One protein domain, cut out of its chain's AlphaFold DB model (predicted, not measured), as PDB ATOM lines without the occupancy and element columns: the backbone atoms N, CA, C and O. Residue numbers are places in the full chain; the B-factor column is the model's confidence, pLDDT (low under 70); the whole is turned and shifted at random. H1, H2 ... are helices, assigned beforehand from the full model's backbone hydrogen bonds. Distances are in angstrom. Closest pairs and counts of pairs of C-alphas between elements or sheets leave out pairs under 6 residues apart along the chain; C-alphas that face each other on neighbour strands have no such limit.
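AT A GLANCE: This is residues 2 to 69 of the 133 residues of a protein of Arachis hypogaea (UniProt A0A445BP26). The domain is an open, drawn-out chain of helices with few contacts between them: two short helices, H1 and H2, pair up at one end, the short helices H3 and H4 lie in the middle, and the long helix H5 reaches to the other end. A long stretch with no named element, residues 16 to 31, joins the first pair to the rest; H4 and H5 follow each other like a narrow V, and residues 61 to 67, of which 61 to 66 belong to H5, stick out. The printed part has 68 residues with five named helices, H1 to H5 in chain order, and no named strand; the class is all helix. The whole is only just extended, close to loose, with a radius of gyration of the C-alphas of 16.7 A, and it is only just flat, spanning 58 by 29 by 12 A.

IN THESE COORDINATES: H1 is residues 2 to 7, 8.7 A from first to last C-alpha, and begins with C-alpha 2 at (-4.432, -26.654, 7.180). H2 is residues 11 to 15, 6.1 A long. After residues 16 to 31, H3 is residues 32 to 36, 6.0 A long, and begins with C-alpha 32 at (-11.774, -47.568, -1.191). H4 is residues 39 to 44, 8.6 A long. H5, the longest helix, is residues 49 to 66, 25.7 A long, and ends with C-alpha 66 at (-14.382, -56.626, -23.065).

HOW THE PARTS SIT: H1 and H2 touch; their closest C-alphas are those of Ala 5 and Val 13, 6.8 A apart. Both helices are apart from H3, H4 and H5. H3 and H4 are close but not clearly touching, with the C-alphas of Leu 36 and Met 42 closest at 6.5 A. H4 and H5 are also close but not clearly touching; their closest C-alphas, those of Met 42 and Gly 51, are 6.4 A apart. The lines of H4 and H5 stand at a shallow tilt of 31 degrees, and the two run opposite ways. H3 and H5 are only just apart, with their closest C-alphas 8.2 A from each other. In H1, H2, H3, H4 and H5 every O i to N i+4 pair is within hydrogen-bond range.

THE WHOLE: The two C-alphas farthest apart are those of Arg 7 and Asp 69, 58.5 A. The printed part has no cut. The link from H2 to H3 is long, 16 residues; the links H1 to H2, H3 to H4 and H4 to H5 are tight. The mean pLDDT of the printed part is 78.6, and residues 24 to 30, within the long link, are under 70.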
ATOM      1  N   ILE A   2      -5.789 -27.209   6.981       78.81
ATOM      2  CA  ILE A   2      -4.432 -26.654   7.180       78.81
ATOM      3  C   ILE A   2      -4.416 -25.487   8.182       78.81
ATOM      4  O   ILE A   2      -3.561 -25.413   9.057       78.81
ATOM      5  N   SER A   3      -5.402 -24.595   8.084       80.06
ATOM      6  CA  SER A   3      -5.604 -23.478   9.014       80.06
ATOM      7  C   SER A   3      -5.831 -23.944  10.457       80.06
ATOM      8  O   SER A   3      -5.251 -23.393  11.388       80.06
ATOM      9  N   GLU A   4      -6.617 -25.006  10.635       81.69
ATOM     10  CA  GLU A   4      -6.886 -25.611  11.943       81.69
ATOM     11  C   GLU A   4      -5.677 -26.378  12.496       81.69
ATOM     12  O   GLU A   4      -5.392 -26.284  13.687       81.69
ATOM     13  N   ALA A   5      -4.912 -27.069  11.642       79.12
ATOM     14  CA  ALA A   5      -3.678 -27.746  12.045       79.12
ATOM     15  C   ALA A   5      -2.630 -26.758  12.587       79.12
ATOM     16  O   ALA A   5      -2.016 -27.030  13.620       79.12
ATOM     17  N   LYS A   6      -2.510 -25.575  11.961       82.94
ATOM     18  CA  LYS A   6      -1.687 -24.459  12.463       82.94
ATOM     19  C   LYS A   6      -2.161 -23.955  13.820       82.94
ATOM     20  O   LYS A   6      -1.358 -23.745  14.727       82.94
ATOM     21  N   ARG A   7      -3.476 -23.778  13.971       88.75
ATOM     22  CA  ARG A   7      -4.097 -23.325  15.223       88.75
ATOM     23  C   ARG A   7      -3.847 -24.305  16.373       88.75
ATOM     24  O   ARG A   7      -3.647 -23.873  17.503       88.75
ATOM     25  N   MET A   8      -3.831 -25.603  16.078       86.38
ATOM     26  CA  MET A   8      -3.591 -26.683  17.042       86.38
ATOM     27  C   MET A   8      -2.107 -27.071  17.195       86.38
ATOM     28  O   MET A   8      -1.807 -28.014  17.921       86.38
ATOM     29  N   GLN A   9      -1.178 -26.367  16.533       83.69
ATOM     30  CA  GLN A   9       0.266 -26.659  16.534       83.69
ATOM     31  C   GLN A   9       0.618 -28.116  16.162       83.69
ATOM     32  O   GLN A   9       1.568 -28.708  16.683       83.69
ATOM     33  N   MET A  10      -0.135 -28.714  15.234       84.19
ATOM     34  CA  MET A  10       0.078 -30.093  14.787       84.19
ATOM     35  C   MET A  10       1.198 -30.177  13.739       84.19
ATOM     36  O   MET A  10       0.940 -30.360  12.548       84.19
ATOM     37  N   ARG A  11       2.456 -30.091  14.194       83.38
ATOM     38  CA  ARG A  11       3.658 -30.133  13.332       83.38
ATOM     39  C   ARG A  11       3.690 -31.334  12.380       83.38
ATOM     40  O   ARG A  11       4.030 -31.176  11.214       83.38
ATOM     41  N   SER A  12       3.236 -32.508  12.827       84.88
ATOM     42  CA  SER A  12       3.212 -33.726  12.008       84.88
ATOM     43  C   SER A  12       2.378 -33.592  10.727       84.88
ATOM     44  O   SER A  12       2.708 -34.212   9.719       84.88
ATOM     45  N   VAL A  13       1.301 -32.796  10.752       83.62
ATOM     46  CA  VAL A  13       0.425 -32.572   9.588       83.62
ATOM     47  C   VAL A  13       1.056 -31.569   8.625       83.62
ATOM     48  O   VAL A  13       0.987 -31.754   7.414       83.62
ATOM     49  N   GLU A  14       1.701 -30.530   9.157       81.00
ATOM     50  CA  GLU A  14       2.387 -29.510   8.359       81.00
ATOM     51  C   GLU A  14       3.581 -30.096   7.598       81.00
ATOM     52  O   GLU A  14       3.732 -29.850   6.401       81.00
ATOM     53  N   GLU A  15       4.383 -30.929   8.263       86.69
ATOM     54  CA  GLU A  15       5.559 -31.582   7.674       86.69
ATOM     55  C   GLU A  15       5.189 -32.630   6.611       86.69
ATOM     56  O   GLU A  15       5.951 -32.861   5.674       86.69
ATOM     57  N   ASN A  16       4.012 -33.256   6.724       86.00
ATOM     58  CA  ASN A  16       3.567 -34.326   5.825       86.00
ATOM     59  C   ASN A  16       2.460 -33.890   4.860       86.00
ATOM     60  O   ASN A  16       1.816 -34.742   4.246       86.00
ATOM     61  N   ILE A  17       2.245 -32.587   4.681       83.44
ATOM     62  CA  ILE A  17       1.131 -32.070   3.878       83.44
ATOM     63  C   ILE A  17       1.142 -32.580   2.430       83.44
ATOM     64  O   ILE A  17       0.089 -32.873   1.879       83.44
ATOM     65  N   GLY A  18       2.326 -32.787   1.844       80.62
ATOM     66  CA  GLY A  18       2.474 -33.344   0.494       80.62
ATOM     67  C   GLY A  18       2.087 -34.824   0.366       80.62
ATOM     68  O   GLY A  18       1.982 -35.326  -0.747       80.62
ATOM     69  N   ARG A  19       1.880 -35.532   1.485       81.25
ATOM     70  CA  ARG A  19       1.409 -36.928   1.519       81.25
ATOM     71  C   ARG A  19      -0.105 -37.033   1.703       81.25
ATOM     72  O   ARG A  19      -0.654 -38.122   1.565       81.25
ATOM     73  N   ILE A  20      -0.770 -35.929   2.043       83.44
ATOM     74  CA  ILE A  20      -2.212 -35.890   2.270       83.44
ATOM     75  C   ILE A  20      -2.871 -35.507   0.952       83.44
ATOM     76  O   ILE A  20      -2.714 -34.389   0.469       83.44
ATOM     77  N   VAL A  21      -3.623 -36.440   0.380       79.00
ATOM     78  CA  VAL A  21      -4.390 -36.201  -0.840       79.00
ATOM     79  C   VAL A  21      -5.865 -36.224  -0.497       79.00
ATOM     80  O   VAL A  21      -6.352 -37.138   0.166       79.00
ATOM     81  N   MET A  22      -6.572 -35.194  -0.945       76.94
ATOM     82  CA  MET A  22      -8.023 -35.171  -0.908       76.94
ATOM     83  C   MET A  22      -8.528 -35.870  -2.168       76.94
ATOM     84  O   MET A  22      -8.355 -35.353  -3.266       76.94
ATOM     85  N   ALA A  23      -9.120 -37.045  -1.989       70.44
ATOM     86  CA  ALA A  23      -9.788 -37.803  -3.035       70.44
ATOM     87  C   ALA A  23     -11.283 -37.855  -2.698       70.44
ATOM     88  O   ALA A  23     -11.651 -38.086  -1.542       70.44
ATOM     89  N   ALA A  24     -12.139 -37.574  -3.676       64.00
ATOM     90  CA  ALA A  24     -13.589 -37.562  -3.506       64.00
ATOM     91  C   ALA A  24     -14.196 -38.641  -4.408       64.00
ATOM     92  O   ALA A  24     -14.231 -38.495  -5.626       64.00
ATOM     93  N   GLY A  25     -14.657 -39.736  -3.801       59.03
ATOM     94  CA  GLY A  25     -15.362 -40.801  -4.509       59.03
ATOM     95  C   GLY A  25     -16.761 -40.327  -4.896       59.03
ATOM     96  O   GLY A  25     -17.474 -39.768  -4.068       59.03
ATOM     97  N   GLY A  26     -17.159 -40.533  -6.152       56.72
ATOM     98  CA  GLY A  26     -18.447 -40.061  -6.675       56.72
ATOM     99  C   GLY A  26     -19.694 -40.747  -6.089       56.72
ATOM    100  O   GLY A  26     -20.802 -40.319  -6.397       56.72
ATOM    101  N   GLY A  27     -19.541 -41.792  -5.266       54.91
ATOM    102  CA  GLY A  27     -20.639 -42.564  -4.669       54.91
ATOM    103  C   GLY A  27     -20.822 -42.338  -3.162       54.91
ATOM    104  O   GLY A  27     -19.862 -42.090  -2.435       54.91
ATOM    105  N   CYS A  28     -22.060 -42.492  -2.673       50.62
ATOM    106  CA  CYS A  28     -22.446 -42.322  -1.260       50.62
ATOM    107  C   CYS A  28     -21.742 -43.261  -0.260       50.62
ATOM    108  O   CYS A  28     -21.823 -42.999   0.938       50.62
ATOM    109  N   ASN A  29     -21.059 -44.316  -0.716       56.78
ATOM    110  CA  ASN A  29     -20.492 -45.338   0.168       56.78
ATOM    111  C   ASN A  29     -18.989 -45.181   0.432       56.78
ATOM    112  O   ASN A  29     -18.470 -45.838   1.326       56.78
ATOM    113  N   GLY A  30     -18.292 -44.280  -0.273       58.41
ATOM    114  CA  GLY A  30     -16.870 -44.024  -0.010       58.41
ATOM    115  C   GLY A  30     -15.987 -45.270  -0.139       58.41
ATOM    116  O   GLY A  30     -15.013 -45.402   0.602       58.41
ATOM    117  N   ASP A  31     -16.330 -46.185  -1.051       71.56
ATOM    118  CA  ASP A  31     -15.595 -47.432  -1.218       71.56
ATOM    119  C   ASP A  31     -14.154 -47.146  -1.648       71.56
ATOM    120  O   ASP A  31     -13.879 -46.419  -2.609       71.56
ATOM    121  N   LEU A  32     -13.202 -47.748  -0.929       74.94
ATOM    122  CA  LEU A  32     -11.774 -47.568  -1.191       74.94
ATOM    123  C   LEU A  32     -11.409 -47.992  -2.622       74.94
ATOM    124  O   LEU A  32     -10.487 -47.438  -3.214       74.94
ATOM    125  N   LYS A  33     -12.164 -48.935  -3.192       72.00
ATOM    126  CA  LYS A  33     -12.046 -49.416  -4.572       72.00
ATOM    127  C   LYS A  33     -12.196 -48.288  -5.598       72.00
ATOM    128  O   LYS A  33     -11.360 -48.165  -6.493       72.00
ATOM    129  N   ASP A  34     -13.198 -47.430  -5.417       73.69
ATOM    130  CA  ASP A  34     -13.481 -46.312  -6.320       73.69
ATOM    131  C   ASP A  34     -12.431 -45.204  -6.180       73.69
ATOM    132  O   ASP A  34     -11.945 -44.665  -7.175       73.69
ATOM    133  N   LEU A  35     -12.011 -44.917  -4.944       77.62
ATOM    134  CA  LEU A  35     -10.967 -43.930  -4.644       77.62
ATOM    135  C   LEU A  35      -9.592 -44.353  -5.182       77.62
ATOM    136  O   LEU A  35      -8.874 -43.540  -5.762       77.62
ATOM    137  N   LEU A  36      -9.229 -45.631  -5.039       74.19
ATOM    138  CA  LEU A  36      -8.005 -46.194  -5.623       74.19
ATOM    139  C   LEU A  36      -8.057 -46.231  -7.156       74.19
ATOM    140  O   LEU A  36      -7.017 -46.331  -7.806       74.19
ATOM    141  N   GLY A  37      -9.253 -46.150  -7.740       70.50
ATOM    142  CA  GLY A  37      -9.459 -46.033  -9.176       70.50
ATOM    143  C   GLY A  37      -9.255 -44.620  -9.730       70.50
ATOM    144  O   GLY A  37      -9.090 -44.488 -10.949       70.50
ATOM    145  N   GLU A  38      -9.247 -43.592  -8.872       78.69
ATOM    146  CA  GLU A  38      -9.116 -42.186  -9.260       78.69
ATOM    147  C   GLU A  38      -7.730 -41.903  -9.862       78.69
ATOM    148  O   GLU A  38      -6.695 -42.336  -9.346       78.69
ATOM    149  N   SER A  39      -7.689 -41.137 -10.955       76.69
ATOM    150  CA  SER A  39      -6.447 -40.823 -11.671       76.69
ATOM    151  C   SER A  39      -5.420 -40.109 -10.787       76.69
ATOM    152  O   SER A  39      -4.227 -40.394 -10.887       76.69
ATOM    153  N   THR A  40      -5.863 -39.238  -9.878       77.88
ATOM    154  CA  THR A  40      -4.996 -38.524  -8.929       77.88
ATOM    155  C   THR A  40      -4.265 -39.488  -7.993       77.88
ATOM    156  O   THR A  40      -3.044 -39.402  -7.839       77.88
ATOM    157  N   VAL A  41      -4.991 -40.451  -7.418       79.19
ATOM    158  CA  VAL A  41      -4.445 -41.451  -6.486       79.19
ATOM    159  C   VAL A  41      -3.553 -42.448  -7.229       79.19
ATOM    160  O   VAL A  41      -2.437 -42.734  -6.792       79.19
ATOM    161  N   MET A  42      -3.984 -42.905  -8.408       76.56
ATOM    162  CA  MET A  42      -3.196 -43.797  -9.261       76.56
ATOM    163  C   MET A  42      -1.874 -43.184  -9.721       76.56
ATOM    164  O   MET A  42      -0.855 -43.873  -9.762       76.56
ATOM    165  N   ASN A  43      -1.864 -41.890 -10.047       80.38
ATOM    166  CA  ASN A  43      -0.647 -41.189 -10.451       80.38
ATOM    167  C   ASN A  43       0.348 -41.054  -9.296       80.38
ATOM    168  O   ASN A  43       1.553 -41.173  -9.520       80.38
ATOM    169  N   LEU A  44      -0.142 -40.859  -8.069       80.69
ATOM    170  CA  LEU A  44       0.703 -40.837  -6.875       80.69
ATOM    171  C   LEU A  44       1.318 -42.216  -6.590       80.69
ATOM    172  O   LEU A  44       2.467 -42.312  -6.168       80.69
ATOM    173  N   MET A  45       0.561 -43.285  -6.844       77.25
ATOM    174  CA  MET A  45       0.984 -44.665  -6.590       77.25
ATOM    175  C   MET A  45       1.673 -45.334  -7.784       77.25
ATOM    176  O   MET A  45       1.998 -46.517  -7.694       77.25
ATOM    177  N   LYS A  46       1.926 -44.614  -8.884       76.12
ATOM    178  CA  LYS A  46       2.386 -45.196 -10.158       76.12
ATOM    179  C   LYS A  46       3.651 -46.057 -10.033       76.12
ATOM    180  O   LYS A  46       3.744 -47.078 -10.706       76.12
ATOM    181  N   ASP A  47       4.580 -45.652  -9.165       77.06
ATOM    182  CA  ASP A  47       5.879 -46.307  -8.951       77.06
ATOM    183  C   ASP A  47       5.859 -47.256  -7.739       77.06
ATOM    184  O   ASP A  47       6.855 -47.900  -7.413       77.06
ATOM    185  N   SER A  48       4.722 -47.351  -7.043       83.25
ATOM    186  CA  SER A  48       4.545 -48.273  -5.926       83.25
ATOM    187  C   SER A  48       4.187 -49.663  -6.438       83.25
ATOM    188  O   SER A  48       3.381 -49.822  -7.357       83.25
ATOM    189  N   LYS A  49       4.702 -50.695  -5.760       78.38
ATOM    190  CA  LYS A  49       4.311 -52.096  -5.979       78.38
ATOM    191  C   LYS A  49       2.789 -52.272  -5.965       78.38
ATOM    192  O   LYS A  49       2.252 -53.023  -6.772       78.38
ATOM    193  N   VAL A  50       2.106 -51.552  -5.072       76.75
ATOM    194  CA  VAL A  50       0.643 -51.569  -4.972       76.75
ATOM    195  C   VAL A  50       0.012 -50.983  -6.235       76.75
ATOM    196  O   VAL A  50      -0.835 -51.629  -6.837       76.75
ATOM    197  N   GLY A  51       0.472 -49.824  -6.713       80.94
ATOM    198  CA  GLY A  51      -0.070 -49.215  -7.934       80.94
ATOM    199  C   GLY A  51       0.101 -50.094  -9.177       80.94
ATOM    200  O   GLY A  51      -0.816 -50.179  -9.996       80.94
ATOM    201  N   LEU A  52       1.225 -50.812  -9.290       82.62
ATOM    202  CA  LEU A  52       1.440 -51.798 -10.356       82.62
ATOM    203  C   LEU A  52       0.436 -52.958 -10.276       82.62
ATOM    204  O   LEU A  52      -0.166 -53.312 -11.289       82.62
ATOM    205  N   GLN A  53       0.211 -53.510  -9.078       80.94
ATOM    206  CA  GLN A  53      -0.757 -54.591  -8.864       80.94
ATOM    207  C   GLN A  53      -2.192 -54.151  -9.184       80.94
ATOM    208  O   GLN A  53      -2.892 -54.859  -9.902       80.94
ATOM    209  N   ILE A  54      -2.615 -52.968  -8.721       81.38
ATOM    210  CA  ILE A  54      -3.961 -52.438  -8.993       81.38
ATOM    211  C   ILE A  54      -4.164 -52.228 -10.497       81.38
ATOM    212  O   ILE A  54      -5.212 -52.576 -11.042       81.38
ATOM    213  N   ARG A  55      -3.161 -51.680 -11.196       83.38
ATOM    214  CA  ARG A  55      -3.231 -51.473 -12.649       83.38
ATOM    215  C   ARG A  55      -3.334 -52.794 -13.407       83.38
ATOM    216  O   ARG A  55      -4.155 -52.897 -14.315       83.38
ATOM    217  N   ALA A  56      -2.516 -53.779 -13.047       84.94
ATOM    218  CA  ALA A  56      -2.552 -55.097 -13.671       84.94
ATOM    219  C   ALA A  56      -3.904 -55.786 -13.447       84.94
ATOM    220  O   ALA A  56      -4.482 -56.319 -14.392       84.94
ATOM    221  N   LEU A  57      -4.445 -55.699 -12.229       83.69
ATOM    222  CA  LEU A  57      -5.755 -56.251 -11.898       83.69
ATOM    223  C   LEU A  57      -6.879 -55.587 -12.705       83.69
ATOM    224  O   LEU A  57      -7.694 -56.294 -13.292       83.69
ATOM    225  N   ARG A  58      -6.887 -54.247 -12.814       83.38
ATOM    226  CA  ARG A  58      -7.847 -53.528 -13.674       83.38
ATOM    227  C   ARG A  58      -7.721 -53.947 -15.134       83.38
ATOM    228  O   ARG A  58      -8.732 -54.240 -15.751       83.38
ATOM    229  N   LYS A  59      -6.495 -54.056 -15.664       86.19
ATOM    230  CA  LYS A  59      -6.257 -54.508 -17.047       86.19
ATOM    231  C   LYS A  59      -6.871 -55.887 -17.299       86.19
ATOM    232  O   LYS A  59      -7.483 -56.086 -18.343       86.19
ATOM    233  N   VAL A  60      -6.725 -56.825 -16.362       84.06
ATOM    234  CA  VAL A  60      -7.332 -58.157 -16.490       84.06
ATOM    235  C   VAL A  60      -8.848 -58.105 -16.344       84.06
ATOM    236  O   VAL A  60      -9.531 -58.745 -17.132       84.06
ATOM    237  N   TRP A  61      -9.391 -57.316 -15.418       83.25
ATOM    238  CA  TRP A  61     -10.842 -57.166 -15.277       83.25
ATOM    239  C   TRP A  61     -11.499 -56.546 -16.517       83.25
ATOM    240  O   TRP A  61     -12.521 -57.034 -17.004       83.25
ATOM    241  N   ASP A  62     -10.873 -55.507 -17.069       86.69
ATOM    242  CA  ASP A  62     -11.295 -54.871 -18.314       86.69
ATOM    243  C   ASP A  62     -11.212 -55.873 -19.473       86.69
ATOM    244  O   ASP A  62     -12.125 -55.935 -20.294       86.69
ATOM    245  N   MET A  63     -10.164 -56.706 -19.522       88.12
ATOM    246  CA  MET A  63     -10.010 -57.757 -20.533       88.12
ATOM    247  C   MET A  63     -11.081 -58.841 -20.402       88.12
ATOM    248  O   MET A  63     -11.703 -59.178 -21.395       88.12
ATOM    249  N   VAL A  64     -11.376 -59.324 -19.193       86.31
ATOM    250  CA  VAL A  64     -12.468 -60.286 -18.955       86.31
ATOM    251  C   VAL A  64     -13.815 -59.709 -19.403       86.31
ATOM    252  O   VAL A  64     -14.628 -60.420 -19.985       86.31
ATOM    253  N   SER A  65     -14.044 -58.416 -19.160       86.81
ATOM    254  CA  SER A  65     -15.310 -57.752 -19.491       86.81
ATOM    255  C   SER A  65     -15.461 -57.431 -20.984       86.81
ATOM    256  O   SER A  65     -16.573 -57.461 -21.505       86.81
ATOM    257  N   SER A  66     -14.366 -57.081 -21.664       89.00
ATOM    258  CA  SER A  66     -14.382 -56.626 -23.065       89.00
ATOM    259  C   SER A  66     -14.024 -57.712 -24.080       89.00
ATOM    260  O   SER A  66     -14.523 -57.673 -25.201       89.00
ATOM    261  N   ASP A  67     -13.176 -58.666 -23.701       84.69
ATOM    262  CA  ASP A  67     -12.581 -59.675 -24.579       84.69
ATOM    263  C   ASP A  67     -12.255 -60.951 -23.778       84.69
ATOM    264  O   ASP A  67     -11.100 -61.286 -23.487       84.69
ATOM    265  N   SER A  68     -13.319 -61.648 -23.365       82.00
ATOM    266  CA  SER A  68     -13.222 -62.834 -22.505       82.00
ATOM    267  C   SER A  68     -12.419 -63.978 -23.134       82.00
ATOM    268  O   SER A  68     -11.921 -64.822 -22.392       82.00
ATOM    269  N   ASP A  69     -12.266 -64.017 -24.461       84.44
ATOM    270  CA  ASP A  69     -11.494 -65.056 -25.154       84.44
ATOM    271  C   ASP A  69      -9.981 -64.903 -24.924       84.44
ATOM    272  O   ASP A  69      -9.224 -65.870 -25.035       84.44
TER     273      ASP A  69